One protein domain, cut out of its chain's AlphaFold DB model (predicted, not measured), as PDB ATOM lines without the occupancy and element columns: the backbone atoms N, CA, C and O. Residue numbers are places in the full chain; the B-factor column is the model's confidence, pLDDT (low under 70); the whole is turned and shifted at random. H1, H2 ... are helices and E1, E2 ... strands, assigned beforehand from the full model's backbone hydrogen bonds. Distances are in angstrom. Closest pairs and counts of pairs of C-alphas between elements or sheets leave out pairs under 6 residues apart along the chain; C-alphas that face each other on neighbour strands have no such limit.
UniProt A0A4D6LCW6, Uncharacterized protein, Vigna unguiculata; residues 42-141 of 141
ATOM      1  N   PRO A  42     184.847 -20.790 160.282       65.44
ATOM      2  CA  PRO A  42     185.592 -22.011 160.602       65.44
ATOM      3  C   PRO A  42     186.919 -21.750 161.324       65.44
ATOM      4  O   PRO A  42     187.445 -22.637 161.985       65.44
ATOM      5  N   THR A  43     187.468 -20.534 161.215       64.81
ATOM      6  CA  THR A  43     188.710 -20.147 161.907       64.81
ATOM      7  C   THR A  43     188.479 -19.719 163.357       64.81
ATOM      8  O   THR A  43     189.439 -19.485 164.097       64.81
ATOM      9  N   GLN A  44     187.217 -19.603 163.785       64.19
ATOM     10  CA  GLN A  44     186.897 -19.230 165.153       64.19
ATOM     11  C   GLN A  44     187.174 -20.358 166.130       64.19
ATOM     12  O   GLN A  44     186.809 -21.509 165.913       64.19
ATOM     13  N   ARG A  45     187.784 -19.985 167.253       67.12
ATOM     14  CA  ARG A  45     188.148 -20.901 168.332       67.12
ATOM     15  C   ARG A  45     187.308 -20.622 169.570       67.12
ATOM     16  O   ARG A  45     186.925 -19.479 169.819       67.12
ATOM     17  N   SER A  46     187.063 -21.660 170.365       72.75
ATOM     18  CA  SER A  46     186.386 -21.519 171.656       72.75
ATOM     19  C   SER A  46     187.183 -20.646 172.625       72.75
ATOM     20  O   SER A  46     188.408 -20.751 172.716       72.75
ATOM     21  N   LEU A  47     186.478 -19.825 173.411       74.94
ATOM     22  CA  LEU A  47     187.076 -19.097 174.538       74.94
ATOM     23  C   LEU A  47     187.582 -20.048 175.638       74.94
ATOM     24  O   LEU A  47     188.492 -19.693 176.390       74.94
ATOM     25  N   PHE A  48     187.042 -21.268 175.731       79.81
ATOM     26  CA  PHE A  48     187.491 -22.284 176.685       79.81
ATOM     27  C   PHE A  48     188.700 -23.061 176.160       79.81
ATOM     28  O   PHE A  48     188.655 -24.275 175.986       79.81
ATOM     29  N   ARG A  49     189.821 -22.360 175.955       73.75
ATOM     30  CA  ARG A  49     191.085 -22.991 175.542       73.75
ATOM     31  C   ARG A  49     191.600 -24.025 176.553       73.75
ATOM     32  O   ARG A  49     192.303 -24.950 176.174       73.75
ATOM     33  N   TRP A  50     191.243 -23.864 177.825       79.50
ATOM     34  CA  TRP A  50     191.674 -24.722 178.928       79.50
ATOM     35  C   TRP A  50     190.454 -25.268 179.670       79.50
ATOM     36  O   TRP A  50     189.549 -24.488 179.991       79.50
ATOM     37  N   SER A  51     190.437 -26.559 180.029       81.31
ATOM     38  CA  SER A  51     189.302 -27.143 180.770       81.31
ATOM     39  C   SER A  51     189.074 -26.467 182.123       81.31
ATOM     40  O   SER A  51     187.937 -26.369 182.578       81.31
ATOM     41  N   ARG A  52     190.120 -25.916 182.754       85.31
ATOM     42  CA  ARG A  52     189.992 -25.141 183.998       85.31
ATOM     43  C   ARG A  52     189.111 -23.900 183.835       85.31
ATOM     44  O   ARG A  52     188.339 -23.598 184.743       85.31
ATOM     45  N   LEU A  53     189.183 -23.206 182.695       85.62
ATOM     46  CA  LEU A  53     188.326 -22.042 182.427       85.62
ATOM     47  C   LEU A  53     186.866 -22.460 182.271       85.62
ATOM     48  O   LEU A  53     185.982 -21.820 182.837       85.62
ATOM     49  N   LEU A  54     186.632 -23.572 181.575       86.44
ATOM     50  CA  LEU A  54     185.308 -24.165 181.453       86.44
ATOM     51  C   LEU A  54     184.739 -24.552 182.824       86.44
ATOM     52  O   LEU A  54     183.657 -24.108 183.201       86.44
ATOM     53  N   ARG A  55     185.491 -25.326 183.613       87.94
ATOM     54  CA  ARG A  55     185.082 -25.749 184.962       87.94
ATOM     55  C   ARG A  55     184.797 -24.552 185.864       87.94
ATOM     56  O   ARG A  55     183.810 -24.556 186.589       87.94
ATOM     57  N   SER A  56     185.641 -23.520 185.808       89.38
ATOM     58  CA  SER A  56     185.425 -22.283 186.556       89.38
ATOM     59  C   SER A  56     184.111 -21.617 186.155       89.38
ATOM     60  O   SER A  56     183.319 -21.279 187.029       89.38
ATOM     61  N   TRP A  57     183.829 -21.503 184.859       89.19
ATOM     62  CA  TRP A  57     182.579 -20.927 184.376       89.19
ATOM     63  C   TRP A  57     181.340 -21.744 184.780       89.19
ATOM     64  O   TRP A  57     180.364 -21.161 185.258       89.19
ATOM     65  N   LEU A  58     181.398 -23.076 184.679       87.69
ATOM     66  CA  LEU A  58     180.322 -23.991 185.095       87.69
ATOM     67  C   LEU A  58     180.014 -23.914 186.598       87.69
ATOM     68  O   LEU A  58     178.888 -24.185 187.011       87.69
ATOM     69  N   ASN A  59     180.984 -23.522 187.427       87.81
ATOM     70  CA  ASN A  59     180.750 -23.315 188.858       87.81
ATOM     71  C   ASN A  59     179.907 -22.062 189.149       87.81
ATOM     72  O   ASN A  59     179.226 -22.020 190.170       87.81
ATOM     73  N   PHE A  60     179.951 -21.051 188.276       87.56
ATOM     74  CA  PHE A  60     179.228 -19.787 188.464       87.56
ATOM     75  C   PHE A  60     177.961 -19.674 187.618       87.56
ATOM     76  O   PHE A  60     177.061 -18.914 187.967       87.56
ATOM     77  N   THR A  61     177.875 -20.426 186.522       88.62
ATOM     78  CA  THR A  61     176.714 -20.415 185.634       88.62
ATOM     79  C   THR A  61     175.985 -21.739 185.770       88.62
ATOM     80  O   THR A  61     176.511 -22.764 185.337       88.62
ATOM     81  N   PRO A  62     174.777 -21.760 186.352       86.31
ATOM     82  CA  PRO A  62     173.997 -22.981 186.355       86.31
ATOM     83  C   PRO A  62     173.661 -23.329 184.899       86.31
ATOM     84  O   PRO A  62     173.353 -22.460 184.097       86.31
ATOM     85  N   ILE A  63     173.747 -24.589 184.516       89.06
ATOM     86  CA  ILE A  63     173.360 -25.007 183.157       89.06
ATOM     87  C   ILE A  63     172.275 -26.077 183.182       89.06
ATOM     88  O   ILE A  63     171.617 -26.303 182.179       89.06
ATOM     89  N   PHE A  64     172.049 -26.679 184.350       89.19
ATOM     90  CA  PHE A  64     171.006 -27.663 184.595       89.19
ATOM     91  C   PHE A  64     169.864 -27.039 185.382       89.19
ATOM     92  O   PHE A  64     170.095 -26.203 186.265       89.19
ATOM     93  N   GLU A  65     168.651 -27.489 185.085       88.56
ATOM     94  CA  GLU A  65     167.482 -27.201 185.900       88.56
ATOM     95  C   GLU A  65     167.625 -27.773 187.315       88.56
ATOM     96  O   GLU A  65     168.366 -28.729 187.588       88.56
ATOM     97  N   LYS A  66     166.914 -27.165 188.267       88.38
ATOM     98  CA  LYS A  66     167.003 -27.592 189.665       88.38
ATOM     99  C   LYS A  66     166.408 -28.994 189.827       88.38
ATOM    100  O   LYS A  66     165.238 -29.215 189.551       88.38
ATOM    101  N   GLY A  67     167.202 -29.915 190.374       86.19
ATOM    102  CA  GLY A  67     166.775 -31.298 190.623       86.19
ATOM    103  C   GLY A  67     167.038 -32.258 189.462       86.19
ATOM    104  O   GLY A  67     166.776 -33.447 189.604       86.19
ATOM    105  N   VAL A  68     167.601 -31.768 188.355       85.38
ATOM    106  CA  VAL A  68     168.056 -32.598 187.238       85.38
ATOM    107  C   VAL A  68     169.377 -33.282 187.586       85.38
ATOM    108  O   VAL A  68     170.266 -32.690 188.209       85.38
ATOM    109  N   GLN A  69     169.504 -34.544 187.176       83.75
ATOM    110  CA  GLN A  69     170.735 -35.312 187.313       83.75
ATOM    111  C   GLN A  69     171.810 -34.713 186.388       83.75
ATOM    112  O   GLN A  69     171.591 -34.516 185.197       83.75
ATOM    113  N   ARG A  70     172.970 -34.358 186.948       80.44
ATOM    114  CA  ARG A  70     174.027 -33.626 186.220       80.44
ATOM    115  C   ARG A  70     174.877 -34.502 185.298       80.44
ATOM    116  O   ARG A  70     175.796 -33.994 184.675       80.44
ATOM    117  N   ASP A  71     174.621 -35.801 185.276       81.75
ATOM    118  CA  ASP A  71     175.289 -36.797 184.437       81.75
ATOM    119  C   ASP A  71     174.488 -37.137 183.173       81.75
ATOM    120  O   ASP A  71     174.941 -37.961 182.389       81.75
ATOM    121  N   ILE A  72     173.331 -36.495 182.958       79.81
ATOM    122  CA  ILE A  72     172.559 -36.624 181.711       79.81
ATOM    123  C   ILE A  72     173.321 -35.991 180.552       79.81
ATOM    124  O   ILE A  72     173.235 -36.483 179.440       79.81
ATOM    125  N   VAL A  73     174.042 -34.900 180.833       82.12
ATOM    126  CA  VAL A  73     174.856 -34.188 179.856       82.12
ATOM    127  C   VAL A  73     176.192 -33.821 180.477       82.12
ATOM    128  O   VAL A  73     176.233 -33.275 181.579       82.12
ATOM    129  N   ALA A  74     177.292 -34.060 179.770       83.75
ATOM    130  CA  ALA A  74     178.617 -33.614 180.196       83.75
ATOM    131  C   ALA A  74     179.115 -32.468 179.296       83.75
ATOM    132  O   ALA A  74     179.377 -32.702 178.120       83.75
ATOM    133  N   PRO A  75     179.246 -31.230 179.823       83.62
ATOM    134  CA  PRO A  75     179.805 -30.118 179.070       83.62
ATOM    135  C   PRO A  75     181.324 -30.247 178.933       83.62
ATOM    136  O   PRO A  75     182.048 -30.280 179.933       83.62
ATOM    137  N   GLU A  76     181.811 -30.213 177.703       81.81
ATOM    138  CA  GLU A  76     183.217 -30.269 177.337       81.81
ATOM    139  C   GLU A  76     183.649 -29.052 176.524       81.81
ATOM    140  O   GLU A  76     182.848 -28.322 175.934       81.81
ATOM    141  N   ARG A  77     184.959 -28.793 176.545       80.69
ATOM    142  CA  ARG A  77     185.552 -27.736 175.731       80.69
ATOM    143  C   ARG A  77     185.638 -28.227 174.293       80.69
ATOM    144  O   ARG A  77     186.056 -29.352 174.061       80.69
ATOM    145  N   VAL A  78     185.359 -27.341 173.349       75.12
ATOM    146  CA  VAL A  78     185.679 -27.599 171.942       75.12
ATOM    147  C   VAL A  78     187.194 -27.539 171.757       75.12
ATOM    148  O   VAL A  78     187.843 -26.573 172.181       75.12
ATOM    149  N   THR A  79     187.762 -28.586 171.169       70.44
ATOM    150  CA  THR A  79     189.205 -28.735 170.948       70.44
ATOM    151  C   THR A  79     189.681 -27.908 169.751       70.44
ATOM    152  O   THR A  79     188.897 -27.483 168.907       70.44
ATOM    153  N   ALA A  80     190.993 -27.671 169.637       59.94
ATOM    154  CA  ALA A  80     191.565 -26.904 168.517       59.94
ATOM    155  C   ALA A  80     191.399 -27.583 167.134       59.94
ATOM    156  O   ALA A  80     191.638 -26.961 166.094       59.94
ATOM    157  N   VAL A  81     191.025 -28.862 167.130       60.41
ATOM    158  CA  VAL A  81     190.773 -29.692 165.944       60.41
ATOM    159  C   VAL A  81     189.304 -29.586 165.514       60.41
ATOM    160  O   VAL A  81     188.969 -29.825 164.356       60.41
ATOM    161  N   GLU A  82     188.420 -29.197 166.430       62.50
ATOM    162  CA  GLU A  82     186.987 -29.104 166.195       62.50
ATOM    163  C   GLU A  82     186.610 -27.700 165.729       62.50
ATOM    164  O   GLU A  82     186.561 -26.738 166.497       62.50
ATOM    165  N   CYS A  83     186.319 -27.582 164.437       61.97
ATOM    166  CA  CYS A  83     185.637 -26.412 163.919       61.97
ATOM    167  C   CYS A  83     184.160 -26.487 164.320       61.97
ATOM    168  O   CYS A  83     183.554 -27.557 164.341       61.97
ATOM    169  N   VAL A  84     183.554 -25.325 164.550       57.31
ATOM    170  CA  VAL A  84     182.141 -25.155 164.948       57.31
ATOM    171  C   VAL A  84     181.161 -25.812 163.948       57.31
ATOM    172  O   VAL A  84     180.003 -26.065 164.256       57.31
ATOM    173  N   CYS A  85     181.643 -26.137 162.746       57.16
ATOM    174  CA  CYS A  85     180.915 -26.795 161.664       57.16
ATOM    175  C   CYS A  85     180.969 -28.337 161.707       57.16
ATOM    176  O   CYS A  85     180.753 -28.997 160.689       57.16
ATOM    177  N   HIS A  86     181.347 -28.963 162.822       65.31
ATOM    178  CA  HIS A  86     181.497 -30.416 162.873       65.31
ATOM    179  C   HIS A  86     180.210 -31.111 163.340       65.31
ATOM    180  O   HIS A  86     179.843 -31.076 164.503       65.31
ATOM    181  N   GLY A  87     179.528 -31.795 162.418       63.25
ATOM    182  CA  GLY A  87     178.502 -32.772 162.799       63.25
ATOM    183  C   GLY A  87     179.103 -33.995 163.508       63.25
ATOM    184  O   GLY A  87     180.321 -34.142 163.578       63.25
ATOM    185  N   ARG A  88     178.237 -34.919 163.938       65.38
ATOM    186  CA  ARG A  88     178.539 -36.167 164.675       65.38
ATOM    187  C   ARG A  88     179.621 -37.086 164.073       65.38
ATOM    188  O   ARG A  88     180.056 -38.028 164.723       65.38
ATOM    189  N   GLU A  89     180.010 -36.873 162.824       64.81
ATOM    190  CA  GLU A  89     180.809 -37.784 162.004       64.81
ATOM    191  C   GLU A  89     182.100 -38.258 162.703       64.81
ATOM    192  O   GLU A  89     183.047 -37.496 162.873       64.81
ATOM    193  N   GLY A  90     182.115 -39.530 163.126       65.88
ATOM    194  CA  GLY A  90     183.240 -40.165 163.822       65.88
ATOM    195  C   GLY A  90     183.191 -40.142 165.358       65.88
ATOM    196  O   GLY A  90     184.032 -40.788 165.978       65.88
ATOM    197  N   SER A  91     182.219 -39.465 165.980       70.56
ATOM    198  CA  SER A  91     182.034 -39.477 167.439       70.56
ATOM    199  C   SER A  91     181.287 -40.724 167.911       70.56
ATOM    200  O   SER A  91     180.292 -41.132 167.305       70.56
ATOM    201  N   ALA A  92     181.764 -41.312 169.013       76.44
ATOM    202  CA  ALA A  92     181.096 -42.421 169.695       76.44
ATOM    203  C   ALA A  92     179.801 -41.973 170.392       76.44
ATOM    204  O   ALA A  92     178.835 -42.732 170.434       76.44
ATOM    205  N   GLU A  93     179.777 -40.729 170.864       75.81
ATOM    206  CA  GLU A  93     178.672 -40.141 171.617       75.81
ATOM    207  C   GLU A  93     177.909 -39.121 170.761       75.81
ATOM    208  O   GLU A  93     178.476 -38.499 169.847       75.81
ATOM    209  N   GLU A  94     176.616 -38.950 171.040       78.25
ATOM    210  CA  GLU A  94     175.845 -37.842 170.472       78.25
ATOM    211  C   GLU A  94     176.292 -36.542 171.125       78.25
ATOM    212  O   GLU A  94     176.715 -36.541 172.270       78.25
ATOM    213  N   PHE A  95     176.281 -35.441 170.380       77.31
ATOM    214  CA  PHE A  95     176.583 -34.152 170.971       77.31
ATOM    215  C   PHE A  95     175.949 -33.014 170.191       77.31
ATOM    216  O   PHE A  95     175.631 -33.134 169.006       77.31
ATOM    217  N   PHE A  96     175.830 -31.876 170.860       75.06
ATOM    218  CA  PHE A  96     175.513 -30.602 170.237       75.06
ATOM    219  C   PHE A  96     176.481 -29.527 170.719       75.06
ATOM    220  O   PHE A  96     177.009 -29.591 171.832       75.06
ATOM    221  N   TYR A  97     176.704 -28.523 169.872       77.62
ATOM    222  CA  TYR A  97     177.371 -27.304 170.295       77.62
ATOM    223  C   TYR A  97     176.335 -26.343 170.834       77.62
ATOM    224  O   TYR A  97     175.323 -26.070 170.188       77.62
ATOM    225  N   MET A  98     176.617 -25.783 172.000       76.88
ATOM    226  CA  MET A  98     175.890 -24.624 172.459       76.88
ATOM    227  C   MET A  98     176.852 -23.556 172.902       76.88
ATOM    228  O   MET A  98     177.935 -23.791 173.444       76.88
ATOM    229  N   TYR A  99     176.427 -22.341 172.648       78.38
ATOM    230  CA  TYR A  99     177.226 -21.218 172.997       78.38
ATOM    231  C   TYR A  99     176.925 -20.706 174.418       78.38
ATOM    232  O   TYR A  99     175.771 -20.623 174.837       78.38
ATOM    233  N   MET A 100     177.958 -20.244 175.124       79.88
ATOM    234  CA  MET A 100     177.893 -19.777 176.518       79.88
ATOM    235  C   MET A 100     176.781 -18.753 176.818       79.88
ATOM    236  O   MET A 100     176.175 -18.818 177.889       79.88
ATOM    237  N   CYS A 101     176.506 -17.808 175.911       81.25
ATOM    238  CA  CYS A 101     175.539 -16.734 176.161       81.25
ATOM    239  C   CYS A 101     174.091 -17.242 176.294       81.25
ATOM    240  O   CYS A 101     173.300 -16.617 177.002       81.25
ATOM    241  N   HIS A 102     173.768 -18.418 175.744       80.31
ATOM    242  CA  HIS A 102     172.478 -19.078 175.969       80.31
ATOM    243  C   HIS A 102     172.247 -19.359 177.459       80.31
ATOM    244  O   HIS A 102     171.165 -19.125 177.989       80.31
ATOM    245  N   PHE A 103     173.289 -19.786 178.168       86.19
ATOM    246  CA  PHE A 103     173.203 -20.081 179.595       86.19
ATOM    247  C   PHE A 103     173.348 -18.831 180.470       86.19
ATOM    248  O   PHE A 103     172.652 -18.681 181.477       86.19
ATOM    249  N   SER A 104     174.273 -17.932 180.119       85.50
ATOM    250  CA  SER A 104     174.607 -16.785 180.969       85.50
ATOM    251  C   SER A 104     173.688 -15.577 180.774       85.50
ATOM    252  O   SER A 104     173.418 -14.889 181.753       85.50
ATOM    253  N   GLN A 105     173.203 -15.326 179.551       84.94
ATOM    254  CA  GLN A 105     172.377 -14.158 179.214       84.94
ATOM    255  C   GLN A 105     170.911 -14.526 178.987       84.94
ATOM    256  O   GLN A 105     170.030 -13.816 179.460       84.94
ATOM    257  N   LEU A 106     170.644 -15.637 178.290       83.38
ATOM    258  CA  LEU A 106     169.272 -16.102 178.033       83.38
ATOM    259  C   LEU A 106     168.736 -17.021 179.138       83.38
ATOM    260  O   LEU A 106     167.561 -17.369 179.125       83.38
ATOM    261  N   HIS A 107     169.586 -17.397 180.101       86.19
ATOM    262  CA  HIS A 107     169.240 -18.254 181.239       86.19
ATOM    263  C   HIS A 107     168.579 -19.586 180.860       86.19
ATOM    264  O   HIS A 107     167.846 -20.163 181.661       86.19
ATOM    265  N   ILE A 108     168.891 -20.101 179.671       85.75
ATOM    266  CA  ILE A 108     168.460 -21.424 179.227       85.75
ATOM    267  C   ILE A 108     169.092 -22.487 180.136       85.75
ATOM    268  O   ILE A 108     170.237 -22.346 180.577       85.75
ATOM    269  N   ARG A 109     168.343 -23.553 180.427       88.88
ATOM    270  CA  ARG A 109     168.761 -24.677 181.273       88.88
ATOM    271  C   ARG A 109     168.459 -26.010 180.591       88.88
ATOM    272  O   ARG A 109     167.584 -26.090 179.736       88.88
ATOM    273  N   LEU A 110     169.204 -27.041 180.978       88.50
ATOM    274  CA  LEU A 110     169.054 -28.413 180.502       88.50
ATOM    275  C   LEU A 110     168.306 -29.307 181.515       88.50
ATOM    276  O   LEU A 110     168.508 -29.134 182.725       88.50
ATOM    277  N   PRO A 111     167.534 -30.309 181.037       85.94
ATOM    278  CA  PRO A 111     167.151 -30.501 179.633       85.94
ATOM    279  C   PRO A 111     166.182 -29.397 179.180       85.94
ATOM    280  O   PRO A 111     165.525 -28.775 180.012       85.94
ATOM    281  N   PHE A 112     166.104 -29.140 177.873       84.00
ATOM    282  CA  PHE A 112     165.157 -28.156 177.347       84.00
ATOM    283  C   PHE A 112     163.720 -28.652 177.533       84.00
ATOM    284  O   PHE A 112     163.416 -29.800 177.214       84.00
ATOM    285  N   ASP A 113     162.837 -27.786 178.023       83.00
ATOM    286  CA  ASP A 113     161.401 -28.056 178.024       83.00
ATOM    287  C   ASP A 113     160.779 -27.783 176.640       83.00
ATOM    288  O   ASP A 113     161.408 -27.200 175.753       83.00
ATOM    289  N   GLU A 114     159.527 -28.207 176.440       81.62
ATOM    290  CA  GLU A 114     158.823 -28.036 175.158       81.62
ATOM    291  C   GLU A 114     158.735 -26.565 174.730       81.62
ATOM    292  O   GLU A 114     158.819 -26.252 173.541       81.62
ATOM    293  N   PHE A 115     158.607 -25.652 175.696       83.62
ATOM    294  CA  PHE A 115     158.556 -24.220 175.429       83.62
ATOM    295  C   PHE A 115     159.898 -23.701 174.908       83.62
ATOM    296  O   PHE A 115     159.944 -23.054 173.864       83.62
ATOM    297  N   THR A 116     160.994 -24.024 175.591       81.19
ATOM    298  CA  THR A 116     162.362 -23.660 175.211       81.19
ATOM    299  C   THR A 116     162.710 -24.260 173.859       81.19
ATOM    300  O   THR A 116     163.219 -23.551 172.994       81.19
ATOM    301  N   MET A 117     162.371 -25.530 173.628       79.25
ATOM    302  CA  MET A 117     162.523 -26.166 172.321       79.25
ATOM    303  C   MET A 117     161.745 -25.414 171.236       79.25
ATOM    304  O   MET A 117     162.310 -25.115 170.187       79.25
ATOM    305  N   GLY A 118     160.485 -25.053 171.492       77.00
ATOM    306  CA  GLY A 118     159.658 -24.294 170.554       77.00
ATOM    307  C   GLY A 118     160.205 -22.893 170.258       77.00
ATOM    308  O   GLY A 118     160.213 -22.468 169.105       77.00
ATOM    309  N   VAL A 119     160.722 -22.188 171.269       78.88
ATOM    310  CA  VAL A 119     161.354 -20.869 171.104       78.88
ATOM    311  C   VAL A 119     162.656 -20.980 170.315       78.88
ATOM    312  O   VAL A 119     162.852 -20.221 169.371       78.88
ATOM    313  N   LEU A 120     163.529 -21.934 170.646       74.44
ATOM    314  CA  LEU A 120     164.787 -22.157 169.922       74.44
ATOM    315  C   LEU A 120     164.541 -22.544 168.456       74.44
ATOM    316  O   LEU A 120     165.264 -22.087 167.571       74.44
ATOM    317  N   GLN A 121     163.492 -23.327 168.188       69.12
ATOM    318  CA  GLN A 121     163.045 -23.646 166.829       69.12
ATOM    319  C   GLN A 121     162.512 -22.409 166.094       69.12
ATOM    320  O   GLN A 121     162.878 -22.181 164.944       69.12
ATOM    321  N   LEU A 122     161.681 -21.591 166.750       71.19
ATOM    322  CA  LEU A 122     161.104 -20.377 166.163       71.19
ATOM    323  C   LEU A 122     162.166 -19.320 165.844       71.19
ATOM    324  O   LEU A 122     162.080 -18.645 164.822       71.19
ATOM    325  N   LEU A 123     163.166 -19.184 166.713       65.94
ATOM    326  CA  LEU A 123     164.291 -18.275 166.515       65.94
ATOM    327  C   LEU A 123     165.300 -18.804 165.479       65.94
ATOM    328  O   LEU A 123     166.246 -18.093 165.162       65.94
ATOM    329  N   ILE A 124     165.109 -20.019 164.939       62.03
ATOM    330  CA  ILE A 124     166.043 -20.689 164.010       62.03
ATOM    331  C   ILE A 124     167.450 -20.807 164.634       62.03
ATOM    332  O   ILE A 124     168.471 -20.900 163.956       62.03
ATOM    333  N   VAL A 125     167.511 -20.853 165.965       59.66
ATOM    334  CA  VAL A 125     168.771 -20.956 166.711       59.66
ATOM    335  C   VAL A 125     169.394 -22.347 166.520       59.66
ATOM    336  O   VAL A 125     170.602 -22.518 166.657       59.66
ATOM    337  N   ALA A 126     168.615 -23.349 166.092       55.47
ATOM    338  CA  ALA A 126     169.093 -24.707 165.834       55.47
ATOM    339  C   ALA A 126     168.946 -25.137 164.359       55.47
ATOM    340  O   ALA A 126     167.966 -25.771 163.979       55.47
ATOM    341  N   HIS A 127     169.949 -24.758 163.557       43.81
ATOM    342  CA  HIS A 127     170.742 -25.584 162.609       43.81
ATOM    343  C   HIS A 127     171.771 -24.695 161.863       43.81
ATOM    344  O   HIS A 127     172.639 -25.204 161.155       43.81
ATOM    345  N   THR A 128     171.677 -23.361 161.994       40.97
ATOM    346  CA  THR A 128     172.401 -22.408 161.129       40.97
ATOM    347  C   THR A 128     173.162 -21.290 161.839       40.97
ATOM    348  O   THR A 128     173.796 -20.493 161.150       40.97
ATOM    349  N   GLU A 129     173.179 -21.206 163.172       49.41
ATOM    350  CA  GLU A 129     173.951 -20.159 163.860       49.41
ATOM    351  C   GLU A 129     175.424 -20.546 164.005       49.41
ATOM    352  O   GLU A 129     175.966 -20.774 165.077       49.41
ATOM    353  N   LEU A 130     176.070 -20.605 162.848       46.34
ATOM    354  CA  LEU A 130     177.483 -20.360 162.647       46.34
ATOM    355  C   LEU A 130     177.621 -18.882 162.270       46.34
ATOM    356  O   LEU A 130     177.926 -18.553 161.123       46.34
ATOM    357  N   HIS A 131     177.350 -17.963 163.203       40.44
ATOM    358  CA  HIS A 131     177.744 -16.574 162.984       40.44
ATOM    359  C   HIS A 131     178.295 -15.906 164.246       40.44
ATOM    360  O   HIS A 131     177.766 -16.075 165.345       40.44
ATOM    361  N   PRO A 132     179.405 -15.164 164.120       38.97
ATOM    362  CA  PRO A 132     180.294 -14.939 165.227       38.97
ATOM    363  C   PRO A 132     180.040 -13.588 165.870       38.97
ATOM    364  O   PRO A 132     180.401 -12.555 165.315       38.97
ATOM    365  N   ASN A 133     179.482 -13.589 167.072       30.61
ATOM    366  CA  ASN A 133     179.593 -12.448 167.971       30.61
ATOM    367  C   ASN A 133     179.678 -12.933 169.417       30.61
ATOM    368  O   ASN A 133     178.668 -13.071 170.092       30.61
ATOM    369  N   SER A 134     180.920 -13.142 169.868       38.03
ATOM    370  CA  SER A 134     181.324 -13.409 171.259       38.03
ATOM    371  C   SER A 134     180.887 -14.748 171.850       38.03
ATOM    372  O   SER A 134     179.915 -14.782 172.600       38.03
ATOM    373  N   TRP A 135     181.618 -15.853 171.621       52.50
ATOM    374  CA  TRP A 135     181.212 -17.097 172.284       52.50
ATOM    375  C   TRP A 135     182.313 -18.103 172.633       52.50
ATOM    376  O   TRP A 135     183.234 -18.382 171.867       52.50
ATOM    377  N   ALA A 136     182.135 -18.683 173.824       45.31
ATOM    378  CA  ALA A 136     182.753 -19.910 174.300       45.31
ATOM    379  C   ALA A 136     181.831 -21.083 173.933       45.31
ATOM    380  O   ALA A 136     180.629 -21.011 174.204       45.31
ATOM    381  N   TYR A 137     182.371 -22.125 173.307       52.50
ATOM    382  CA  TYR A 137     181.601 -23.299 172.895       52.50
ATOM    383  C   TYR A 137     181.670 -24.399 173.949       52.50
ATOM    384  O   TYR A 137     182.727 -24.616 174.550       52.50
ATOM    385  N   LEU A 138     180.544 -25.085 174.123       48.16
ATOM    386  CA  LEU A 138     180.367 -26.249 174.980       48.16
ATOM    387  C   LEU A 138     179.870 -27.402 174.117       48.16
ATOM    388  O   LEU A 138     178.854 -27.246 173.438       48.16
ATOM    389  N   GLN A 139     180.579 -28.523 174.146       45.31
ATOM    390  CA  GLN A 139     180.070 -29.798 173.659       45.31
ATOM    391  C   GLN A 139     179.306 -30.465 174.797       45.31
ATOM    392  O   GLN A 139     179.766 -30.430 175.926       45.31
ATOM    393  N   ALA A 140     178.138 -31.024 174.532       53.00
ATOM    394  CA  ALA A 140     177.293 -31.662 175.534       53.00
ATOM    395  C   ALA A 140     176.867 -33.028 174.998       53.00
ATOM    396  O   ALA A 140     176.304 -33.046 173.905       53.00
ATOM    397  N   PHE A 141     177.170 -34.110 175.726       48.56
ATOM    398  CA  PHE A 141     176.767 -35.483 175.371       48.56
ATOM    399  C   PHE A 141     175.358 -35.837 175.827       48.56
ATOM    400  O   PHE A 141     174.953 -35.250 176.852       48.56
TER     401      PHE A 141
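What this domain is: This is residues 42 to 141 of the 141 residues of an uncharacterized protein of Vigna unguiculata (UniProt A0A4D6LCW6). Little regular structure: a small sheet, antiparallel, order E1 E3 E2, sits amid long loops, with H1 grazing it and H3 away from it. The 100 printed residues have three named helices and three named strands, H1 E1 E2 H2 H3 E3, mixed, holding 35 residues. It is compact, radius of gyration of the C-alphas 13.3 A, spans 34 by 31 by 29 A.

Where its parts are: Look for E1 at residues 75 to 77, E3 at 137 to 140, E2 at 96 to 99 and H2 at 100 to 104. Find C-alpha 51 at (189.302, -27.143, 180.770); H1 runs 14.7 A to residue 60. H3, residues 114 to 122, runs 12.0 A to (161.104, -20.377, 166.163).

How they stand to each other: Within hydrogen-bond range find N 76 and O 139, E1 to E3, 2.7 A, and N 98 and O 138, E2 to E3, 3.0 A. H1 only grazes the sheet; its closest C-alphas to E1 are Ser 51 and Arg 77, 6.3 A. H3 is apart from H1 and H2. Every O i to N i+4 pair is within range in H2 and H3, 5 of 6 in H1.

The domain as a whole: The printed part has no cut. Links H1 to E1, E1 to E2 and H3 to E3 are long. Residues 80 to 90 and 123 to 141 are among those with pLDDT under 70.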